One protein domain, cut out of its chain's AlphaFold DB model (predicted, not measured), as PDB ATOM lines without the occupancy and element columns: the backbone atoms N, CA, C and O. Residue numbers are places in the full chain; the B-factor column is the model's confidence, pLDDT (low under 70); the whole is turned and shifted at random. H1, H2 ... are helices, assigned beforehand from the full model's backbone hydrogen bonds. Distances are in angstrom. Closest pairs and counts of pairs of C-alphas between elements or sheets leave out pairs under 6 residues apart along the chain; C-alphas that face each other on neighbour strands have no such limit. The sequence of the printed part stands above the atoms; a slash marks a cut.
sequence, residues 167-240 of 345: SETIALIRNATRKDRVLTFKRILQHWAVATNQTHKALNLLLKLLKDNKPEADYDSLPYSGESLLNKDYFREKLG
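AT A GLANCE: This is residues 167 to 240 of the 345 residues of an uncharacterized protein of Daphnia pulex (UniProt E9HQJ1). This is an open, V-like arrangement: H1, H2 and the longest helix, H3, stand loosely side by side in a row, running in alternating directions, and the long link of residues 214 to 225 makes the second arm, turning away from the row at the end of H3. Beyond it the short helices H4 and H5 stick out as part of a free tail, residues 208 to 240, with an empty space between the two arms. The printed part has 74 residues with five named helices, in the order H1 H2 H3 H4 H5, and no named strand; the class is all helix. The whole is loose, with a radius of gyration of the C-alphas of 14.8 A, and elongated, spanning 45 by 24 by 24 A.

HOW THE PARTS SIT: Begin at H3, residues 200 to 213, the longest helix, which touches no helix. It is close to but not clearly touching H2, residues 185 to 195: their closest C-alphas, those of Ala 193 and Leu 203, are 7.7 A apart. H2 and H3 run opposite ways at a shallow tilt of 18 degrees. Next look at H1, residues 167 to 177, which only just touches H2, with 3 pairs of C-alphas within 8 A; the closest, those of Thr 169 and Ala 195, are 6.8 A apart. H1 and H2 form a helical hairpin, running opposite ways at a shallow tilt of 28 degrees. H1 and H3 are apart. H4, residues 226 to 230, is apart from H1, H2 and H3. H5, residues 232 to 238, is apart from H1, H2 and H3 too. H4 and H5 are close but not clearly touching, the closest C-alphas being those of Ser 228 and Tyr 234, 7.7 A apart. In H1, H2, H3, H4 and H5 every O i to N i+4 pair is within hydrogen-bond range.

IN THESE COORDINATES: Find C-alpha 200 at (58.215, -30.769, 105.237); from there H3 runs 19.9 A to C-alpha 213 at (46.739, -41.412, 92.960). H2, from Phe 185 to Ala 195, measures 15.2 A, and H1, which begins at C-alpha 167 at (54.093, -11.563, 92.280) and ends at Thr 177, also measures 15.2 A. H4 runs 6.1 A from Gly 226 to Leu 230, and H5 runs 10.3 A from Lys 232 to C-alpha 238 at (28.988, -30.916, 94.226).

THE WHOLE: The two C-alphas farthest apart, those of Lys 179 and Gly 240, are 45.5 A apart. The printed part has no cut. The link from H3 to H4 is long, with 12 residues; that from H1 to H2 is short, and those from H2 to H3 and from H4 to H5 are tight. The mean pLDDT of the printed part is 72.8; look for values under 70 at residues 167 to 183 and 231 to 240 of this model.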
ATOM      1  N   SER A 167      53.997 -12.136  93.625       58.94
ATOM      2  CA  SER A 167      54.093 -11.563  92.280       58.94
ATOM      3  C   SER A 167      55.505 -11.685  91.719       58.94
ATOM      4  O   SER A 167      55.669 -12.067  90.559       58.94
ATOM      5  N   GLU A 168      56.526 -11.454  92.547       61.03
ATOM      6  CA  GLU A 168      57.932 -11.592  92.167       61.03
ATOM      7  C   GLU A 168      58.295 -13.053  91.859       61.03
ATOM      8  O   GLU A 168      58.930 -13.354  90.846       61.03
ATOM      9  N   THR A 169      57.784 -14.002  92.650       61.16
ATOM     10  CA  THR A 169      57.962 -15.440  92.378       61.16
ATOM     11  C   THR A 169      57.289 -15.849  91.063       61.16
ATOM     12  O   THR A 169      57.882 -16.560  90.246       61.16
ATOM     13  N   ILE A 170      56.060 -15.380  90.819       67.31
ATOM     14  CA  ILE A 170      55.341 -15.621  89.559       67.31
ATOM     15  C   ILE A 170      56.103 -14.997  88.381       67.31
ATOM     16  O   ILE A 170      56.212 -15.621  87.322       67.31
ATOM     17  N   ALA A 171      56.673 -13.803  88.554       64.94
ATOM     18  CA  ALA A 171      57.486 -13.137  87.542       64.94
ATOM     19  C   ALA A 171      58.772 -13.920  87.230       64.94
ATOM     20  O   ALA A 171      59.102 -14.102  86.059       64.94
ATOM     21  N   LEU A 172      59.453 -14.471  88.240       63.88
ATOM     22  CA  LEU A 172      60.628 -15.332  88.058       63.88
ATOM     23  C   LEU A 172      60.288 -16.625  87.299       63.88
ATOM     24  O   LEU A 172      61.014 -17.009  86.378       63.88
ATOM     25  N   ILE A 173      59.157 -17.264  87.615       63.47
ATOM     26  CA  ILE A 173      58.657 -18.455  86.901       63.47
ATOM     27  C   ILE A 173      58.301 -18.111  85.441       63.47
ATOM     28  O   ILE A 173      58.657 -18.847  84.514       63.47
ATOM     29  N   ARG A 174      57.650 -16.965  85.205       66.25
ATOM     30  CA  ARG A 174      57.321 -16.466  83.855       66.25
ATOM     31  C   ARG A 174      58.566 -16.089  83.043       66.25
ATOM     32  O   ARG A 174      58.628 -16.329  81.842       66.25
ATOM     33  N   ASN A 175      59.594 -15.544  83.681       61.28
ATOM     34  CA  ASN A 175      60.852 -15.212  83.012       61.28
ATOM     35  C   ASN A 175      61.674 -16.465  82.673       61.28
ATOM     36  O   ASN A 175      62.330 -16.504  81.634       61.28
ATOM     37  N   ALA A 176      61.594 -17.516  83.496       57.22
ATOM     38  CA  ALA A 176      62.201 -18.811  83.195       57.22
ATOM     39  C   ALA A 176      61.517 -19.531  82.015       57.22
ATOM     40  O   ALA A 176      62.198 -20.204  81.246       57.22
ATOM     41  N   THR A 177      60.204 -19.347  81.832       54.59
ATOM     42  CA  THR A 177      59.441 -19.918  80.702       54.59
ATOM     43  C   THR A 177      59.662 -19.181  79.377       54.59
ATOM     44  O   THR A 177      59.592 -19.813  78.330       54.59
ATOM     45  N   ARG A 178      60.028 -17.888  79.394       55.12
ATOM     46  CA  ARG A 178      60.421 -17.125  78.186       55.12
ATOM     47  C   ARG A 178      61.737 -17.592  77.548       55.12
ATOM     48  O   ARG A 178      61.969 -17.317  76.377       55.12
ATOM     49  N   LYS A 179      62.598 -18.298  78.292       55.84
ATOM     50  CA  LYS A 179      63.836 -18.918  77.780       55.84
ATOM     51  C   LYS A 179      63.592 -20.370  77.352       55.84
ATOM     52  O   LYS A 179      64.210 -21.258  77.922       55.84
ATOM     53  N   ASP A 180      62.673 -20.608  76.417       48.12
ATOM     54  CA  ASP A 180      62.481 -21.852  75.631       48.12
ATOM     55  C   ASP A 180      62.600 -23.208  76.375       48.12
ATOM     56  O   ASP A 180      62.926 -24.254  75.814       48.12
ATOM     57  N   ARG A 181      62.368 -23.208  77.689       60.28
ATOM     58  CA  ARG A 181      62.485 -24.371  78.566       60.28
ATOM     59  C   ARG A 181      61.167 -24.508  79.292       60.28
ATOM     60  O   ARG A 181      60.899 -23.799  80.260       60.28
ATOM     61  N   VAL A 182      60.350 -25.443  78.820       65.62
ATOM     62  CA  VAL A 182      59.138 -25.868  79.519       65.62
ATOM     63  C   VAL A 182      59.535 -26.287  80.937       65.62
ATOM     64  O   VAL A 182      60.348 -27.195  81.134       65.62
ATOM     65  N   LEU A 183      59.014 -25.585  81.943       67.88
ATOM     66  CA  LEU A 183      59.266 -25.931  83.336       67.88
ATOM     67  C   LEU A 183      58.518 -27.221  83.664       67.88
ATOM     68  O   LEU A 183      57.305 -27.313  83.498       67.88
ATOM     69  N   THR A 184      59.239 -28.221  84.165       80.56
ATOM     70  CA  THR A 184      58.608 -29.463  84.614       80.56
ATOM     71  C   THR A 184      57.761 -29.205  85.860       80.56
ATOM     72  O   THR A 184      58.127 -28.380  86.702       80.56
ATOM     73  N   PHE A 185      56.675 -29.964  86.038       81.94
ATOM     74  CA  PHE A 185      55.836 -29.906  87.244       81.94
ATOM     75  C   PHE A 185      56.664 -30.014  88.535       81.94
ATOM     76  O   PHE A 185      56.469 -29.250  89.476       81.94
ATOM     77  N   LYS A 186      57.680 -30.890  88.540       82.75
ATOM     78  CA  LYS A 186      58.649 -31.011  89.639       82.75
ATOM     79  C   LYS A 186      59.310 -29.672  89.969       82.75
ATOM     80  O   LYS A 186      59.430 -29.329  91.140       82.75
ATOM     81  N   ARG A 187      59.753 -28.929  88.954       79.38
ATOM     82  CA  ARG A 187      60.457 -27.658  89.140       79.38
ATOM     83  C   ARG A 187      59.511 -26.550  89.590       79.38
ATOM     84  O   ARG A 187      59.870 -25.795  90.486       79.38
ATOM     85  N   ILE A 188      58.297 -26.503  89.042       82.69
ATOM     86  CA  ILE A 188      57.241 -25.579  89.487       82.69
ATOM     87  C   ILE A 188      56.922 -25.817  90.969       82.69
ATOM     88  O   ILE A 188      56.944 -24.878  91.762       82.69
ATOM     89  N   LEU A 189      56.722 -27.079  91.362       87.25
ATOM     90  CA  LEU A 189      56.428 -27.450  92.745       87.25
ATOM     91  C   LEU A 189      57.585 -27.106  93.695       87.25
ATOM     92  O   LEU A 189      57.345 -26.640  94.805       87.25
ATOM     93  N   GLN A 190      58.836 -27.294  93.261       83.19
ATOM     94  CA  GLN A 190      60.020 -26.890  94.027       83.19
ATOM     95  C   GLN A 190      60.073 -25.374  94.246       83.19
ATOM     96  O   GLN A 190      60.286 -24.937  95.374       83.19
ATOM     97  N   HIS A 191      59.856 -24.581  93.194       79.38
ATOM     98  CA  HIS A 191      59.845 -23.122  93.306       79.38
ATOM     99  C   HIS A 191      58.727 -22.638  94.229       79.38
ATOM    100  O   HIS A 191      58.988 -21.831  95.115       79.38
ATOM    101  N   TRP A 192      57.515 -23.179  94.086       86.50
ATOM    102  CA  TRP A 192      56.397 -22.859  94.972       86.50
ATOM    103  C   TRP A 192      56.684 -23.216  96.435       86.50
ATOM    104  O   TRP A 192      56.435 -22.402  97.323       86.50
ATOM    105  N   ALA A 193      57.228 -24.409  96.691       87.00
ATOM    106  CA  ALA A 193      57.507 -24.890  98.040       87.00
ATOM    107  C   ALA A 193      58.530 -24.013  98.772       87.00
ATOM    108  O   ALA A 193      58.337 -23.701  99.946       87.00
ATOM    109  N   VAL A 194      59.597 -23.615  98.070       81.50
ATOM    110  CA  VAL A 194      60.636 -22.728  98.610       81.50
ATOM    111  C   VAL A 194      60.088 -21.321  98.805       81.50
ATOM    112  O   VAL A 194      60.244 -20.765  99.886       81.50
ATOM    113  N   ALA A 195      59.410 -20.771  97.795       75.88
ATOM    114  CA  ALA A 195      58.847 -19.429  97.859       75.88
ATOM    115  C   ALA A 195      57.867 -19.302  99.031       75.88
ATOM    116  O   ALA A 195      58.035 -18.473  99.909       75.88
ATOM    117  N   THR A 196      56.886 -20.195  99.125       79.94
ATOM    118  CA  THR A 196      55.861 -20.117 100.177       79.94
ATOM    119  C   THR A 196      56.291 -20.729 101.516       79.94
ATOM    120  O   THR A 196      55.459 -20.877 102.408       79.94
ATOM    121  N   ASN A 197      57.574 -21.083 101.666       83.44
ATOM    122  CA  ASN A 197      58.162 -21.680 102.869       83.44
ATOM    123  C   ASN A 197      57.336 -22.856 103.437       83.44
ATOM    124  O   ASN A 197      56.990 -22.909 104.621       83.44
ATOM    125  N   GLN A 198      56.967 -23.802 102.571       88.50
ATOM    126  CA  GLN A 198      56.109 -24.923 102.954       88.50
ATOM    127  C   GLN A 198      56.809 -25.879 103.919       88.50
ATOM    128  O   GLN A 198      57.970 -26.251 103.748       88.50
ATOM    129  N   THR A 199      56.062 -26.371 104.907       86.62
ATOM    130  CA  THR A 199      56.604 -27.341 105.867       86.62
ATOM    131  C   THR A 199      56.885 -28.695 105.209       86.62
ATOM    132  O   THR A 199      56.129 -29.169 104.356       86.62
ATOM    133  N   HIS A 200      57.916 -29.401 105.689       81.69
ATOM    134  CA  HIS A 200      58.215 -30.769 105.237       81.69
ATOM    135  C   HIS A 200      57.023 -31.722 105.416       81.69
ATOM    136  O   HIS A 200      56.821 -32.621 104.604       81.69
ATOM    137  N   LYS A 201      56.207 -31.529 106.462       80.56
ATOM    138  CA  LYS A 201      55.011 -32.347 106.711       80.56
ATOM    139  C   LYS A 201      53.961 -32.158 105.611       80.56
ATOM    140  O   LYS A 201      53.448 -33.153 105.104       80.56
ATOM    141  N   ALA A 202      53.674 -30.910 105.233       81.12
ATOM    142  CA  ALA A 202      52.725 -30.594 104.166       81.12
ATOM    143  C   ALA A 202      53.214 -31.112 102.803       81.12
ATOM    144  O   ALA A 202      52.458 -31.764 102.087       81.12
ATOM    145  N   LEU A 203      54.502 -30.919 102.490       89.06
ATOM    146  CA  LEU A 203      55.103 -31.418 101.250       89.06
ATOM    147  C   LEU A 203      55.086 -32.944 101.166       89.06
ATOM    148  O   LEU A 203      54.729 -33.493 100.129       89.06
ATOM    149  N   ASN A 204      55.420 -33.644 102.253       88.69
ATOM    150  CA  ASN A 204      55.375 -35.106 102.277       88.69
ATOM    151  C   ASN A 204      53.958 -35.638 102.043       88.69
ATOM    152  O   ASN A 204      53.796 -36.629 101.332       88.69
ATOM    153  N   LEU A 205      52.940 -34.980 102.607       85.88
ATOM    154  CA  LEU A 205      51.544 -35.350 102.380       85.88
ATOM    155  C   LEU A 205      51.142 -35.132 100.915       85.88
ATOM    156  O   LEU A 205      50.615 -36.051 100.294       85.88
ATOM    157  N   LEU A 206      51.448 -33.961 100.350       88.12
ATOM    158  CA  LEU A 206      51.162 -33.641  98.951       88.12
ATOM    159  C   LEU A 206      51.850 -34.623  97.991       88.12
ATOM    160  O   LEU A 206      51.215 -35.176  97.099       88.12
ATOM    161  N   LEU A 207      53.144 -34.888  98.196       89.38
ATOM    162  CA  LEU A 207      53.906 -35.823  97.368       89.38
ATOM    163  C   LEU A 207      53.380 -37.254  97.475       89.38
ATOM    164  O   LEU A 207      53.405 -37.975  96.479       89.38
ATOM    165  N   LYS A 208      52.916 -37.668  98.658       87.62
ATOM    166  CA  LYS A 208      52.275 -38.969  98.847       87.62
ATOM    167  C   LYS A 208      50.971 -39.051  98.050       87.62
ATOM    168  O   LYS A 208      50.824 -39.966  97.253       87.62
ATOM    169  N   LEU A 209      50.092 -38.053  98.171       82.81
ATOM    170  CA  LEU A 209      48.830 -38.000  97.423       82.81
ATOM    171  C   LEU A 209      49.047 -38.057  95.905       82.81
ATOM    172  O   LEU A 209      48.374 -38.827  95.224       82.81
ATOM    173  N   LEU A 210      50.013 -37.296  95.383       87.25
ATOM    174  CA  LEU A 210      50.327 -37.276  93.951       87.25
ATOM    175  C   LEU A 210      50.897 -38.611  93.451       87.25
ATOM    176  O   LEU A 210      50.563 -39.046  92.351       87.25
ATOM    177  N   LYS A 211      51.758 -39.266  94.239       85.94
ATOM    178  CA  LYS A 211      52.356 -40.561  93.872       85.94
ATOM    179  C   LYS A 211      51.357 -41.709  93.933       85.94
ATOM    180  O   LYS A 211      51.406 -42.574  93.062       85.94
ATOM    181  N   ASP A 212      50.503 -41.707  94.952       84.38
ATOM    182  CA  ASP A 212      49.555 -42.787  95.208       84.38
ATOM    183  C   ASP A 212      48.401 -42.751  94.193       84.38
ATOM    184  O   ASP A 212      47.996 -43.800  93.703       84.38
ATOM    185  N   ASN A 213      47.920 -41.556  93.822       80.81
ATOM    186  CA  ASN A 213      46.739 -41.412  92.960       80.81
ATOM    187  C   ASN A 213      47.059 -41.136  91.486       80.81
ATOM    188  O   ASN A 213      46.190 -41.348  90.651       80.81
ATOM    189  N   LYS A 214      48.274 -40.661  91.156       83.75
ATOM    190  CA  LYS A 214      48.707 -40.310  89.785       83.75
ATOM    191  C   LYS A 214      47.599 -39.618  88.963       83.75
ATOM    192  O   LYS A 214      47.238 -40.129  87.903       83.75
ATOM    193  N   PRO A 215      47.037 -38.502  89.460       77.62
ATOM    194  CA  PRO A 215      45.872 -37.886  88.838       77.62
ATOM    195  C   PRO A 215      46.174 -37.461  87.398       77.62
ATOM    196  O   PRO A 215      47.282 -36.998  87.106       77.62
ATOM    197  N   GLU A 216      45.183 -37.599  86.516       78.00
ATOM    198  CA  GLU A 216      45.246 -36.997  85.188       78.00
ATOM    199  C   GLU A 216      45.298 -35.474  85.319       78.00
ATOM    200  O   GLU A 216      44.671 -34.870  86.191       78.00
ATOM    201  N   ALA A 217      46.123 -34.856  84.484       73.75
ATOM    202  CA  ALA A 217      46.398 -33.436  84.561       73.75
ATOM    203  C   ALA A 217      45.273 -32.635  83.889       73.75
ATOM    204  O   ALA A 217      45.404 -32.232  82.737       73.75
ATOM    205  N   ASP A 218      44.180 -32.410  84.615       78.75
ATOM    206  CA  ASP A 218      43.134 -31.460  84.234       78.75
ATOM    207  C   ASP A 218      43.378 -30.124  84.943       78.75
ATOM    208  O   ASP A 218      43.039 -29.925  86.111       78.75
ATOM    209  N   TYR A 219      44.059 -29.223  84.242       77.25
ATOM    210  CA  TYR A 219      44.378 -27.898  84.762       77.25
ATOM    211  C   TYR A 219      43.232 -26.899  84.577       77.25
ATOM    212  O   TYR A 219      43.217 -25.885  85.274       77.25
ATOM    213  N   ASP A 220      42.284 -27.179  83.680       79.06
ATOM    214  CA  ASP A 220      41.182 -26.271  83.353       79.06
ATOM    215  C   ASP A 220      40.089 -26.301  84.432       79.06
ATOM    216  O   ASP A 220      39.393 -25.307  84.641       79.06
ATOM    217  N   SER A 221      39.974 -27.407  85.175       76.06
ATOM    218  CA  SER A 221      39.074 -27.517  86.329       76.06
ATOM    219  C   SER A 221      39.646 -26.962  87.639       76.06
ATOM    220  O   SER A 221      38.938 -26.936  88.655       76.06
ATOM    221  N   LEU A 222      40.901 -26.493  87.650       75.69
ATOM    222  CA  LEU A 222      41.495 -25.897  88.842       75.69
ATOM    223  C   LEU A 222      40.879 -24.517  89.131       75.69
ATOM    224  O   LEU A 222      40.820 -23.658  88.251       75.69
ATOM    225  N   PRO A 223      40.470 -24.250  90.379       78.00
ATOM    226  CA  PRO A 223      39.910 -22.959  90.743       78.00
ATOM    227  C   PRO A 223      40.972 -21.849  90.714       78.00
ATOM    228  O   PRO A 223      42.137 -22.058  91.054       78.00
ATOM    229  N   TYR A 224      40.542 -20.626  90.388       74.62
ATOM    230  CA  TYR A 224      41.419 -19.455  90.242       74.62
ATOM    231  C   TYR A 224      42.066 -18.959  91.546       74.62
ATOM    232  O   TYR A 224      42.969 -18.123  91.503       74.62
ATOM    233  N   SER A 225      41.616 -19.437  92.710       75.19
ATOM    234  CA  SER A 225      42.148 -19.017  94.007       75.19
ATOM    235  C   SER A 225      42.196 -20.162  95.020       75.19
ATOM    236  O   SER A 225      41.411 -21.111  94.961       75.19
ATOM    237  N   GLY A 226      43.108 -20.048  95.993       73.38
ATOM    238  CA  GLY A 226      43.174 -20.973  97.125       73.38
ATOM    239  C   GLY A 226      41.919 -20.925  98.001       73.38
ATOM    240  O   GLY A 226      41.529 -21.943  98.553       73.38
ATOM    241  N   GLU A 227      41.248 -19.775  98.083       73.94
ATOM    242  CA  GLU A 227      39.965 -19.644  98.778       73.94
ATOM    243  C   GLU A 227      38.876 -20.465  98.084       73.94
ATOM    244  O   GLU A 227      38.197 -21.252  98.731       73.94
ATOM    245  N   SER A 228      38.780 -20.374  96.756       75.62
ATOM    246  CA  SER A 228      37.866 -21.187  95.951       75.62
ATOM    247  C   SER A 228      38.189 -22.685  96.035       75.62
ATOM    248  O   SER A 228      37.274 -23.500  96.048       75.62
ATOM    249  N   LEU A 229      39.472 -23.051  96.152       75.12
ATOM    250  CA  LEU A 229      39.904 -24.438  96.376       75.12
ATOM    251  C   LEU A 229      39.522 -24.966  97.767       75.12
ATOM    252  O   LEU A 229      39.275 -26.157  97.933       75.12
ATOM    253  N   LEU A 230      39.512 -24.091  98.774       72.31
ATOM    254  CA  LEU A 230      39.249 -24.434 100.173       72.31
ATOM    255  C   LEU A 230      37.795 -24.179 100.595       72.31
ATOM    256  O   LEU A 230      37.430 -24.504 101.729       72.31
ATOM    257  N   ASN A 231      36.969 -23.601  99.718       69.88
ATOM    258  CA  ASN A 231      35.589 -23.266 100.030       69.88
ATOM    259  C   ASN A 231      34.774 -24.547 100.260       69.88
ATOM    260  O   ASN A 231      34.611 -25.391  99.380       69.88
ATOM    261  N   LYS A 232      34.241 -24.678 101.476       56.97
ATOM    262  CA  LYS A 232      33.467 -25.838 101.929       56.97
ATOM    263  C   LYS A 232      32.129 -25.971 101.212       56.97
ATOM    264  O   LYS A 232      31.633 -27.089 101.091       56.97
ATOM    265  N   ASP A 233      31.569 -24.863 100.735       56.53
ATOM    266  CA  ASP A 233      30.288 -24.866 100.035       56.53
ATOM    267  C   ASP A 233      30.427 -25.494  98.640       56.53
ATOM    268  O   ASP A 233      29.546 -26.245  98.233       56.53
ATOM    269  N   TYR A 234      31.589 -25.342  97.981       53.00
ATOM    270  CA  TYR A 234      31.899 -26.013  96.708       53.00
ATOM    271  C   TYR A 234      31.898 -27.540  96.843       53.00
ATOM    272  O   TYR A 234      31.319 -28.249  96.021       53.00
ATOM    273  N   PHE A 235      32.498 -28.059  97.919       53.41
ATOM    274  CA  PHE A 235      32.436 -29.488  98.220       53.41
ATOM    275  C   PHE A 235      30.998 -29.912  98.528       53.41
ATOM    276  O   PHE A 235      30.522 -30.916  98.022       53.41
ATOM    277  N   ARG A 236      30.262 -29.136  99.319       50.53
ATOM    278  CA  ARG A 236      28.926 -29.519  99.784       50.53
ATOM    279  C   ARG A 236      27.854 -29.510  98.686       50.53
ATOM    280  O   ARG A 236      26.946 -30.333  98.752       50.53
ATOM    281  N   GLU A 237      27.959 -28.623  97.697       51.25
ATOM    282  CA  GLU A 237      27.020 -28.524  96.569       51.25
ATOM    283  C   GLU A 237      27.305 -29.572  95.475       51.25
ATOM    284  O   GLU A 237      26.372 -30.107  94.881       51.25
ATOM    285  N   LYS A 238      28.579 -29.941  95.258       48.78
ATOM    286  CA  LYS A 238      28.988 -30.916  94.226       48.78
ATOM    287  C   LYS A 238      29.015 -32.376  94.712       48.78
ATOM    288  O   LYS A 238      28.854 -33.282  93.904       48.78
ATOM    289  N   LEU A 239      29.140 -32.616  96.024       49.28
ATOM    290  CA  LEU A 239      29.130 -33.954  96.657       49.28
ATOM    291  C   LEU A 239      27.714 -34.536  96.869       49.28
ATOM    292  O   LEU A 239      27.545 -35.515  97.595       49.28
ATOM    293  N   GLY A 240      26.685 -33.922  96.280       47.00
ATOM    294  CA  GLY A 240      25.286 -34.291  96.492       47.00
ATOM    295  C   GLY A 240      24.823 -35.586  95.818       47.00
ATOM    296  O   GLY A 240      23.730 -36.040  96.151       47.00
TER     297      GLY A 240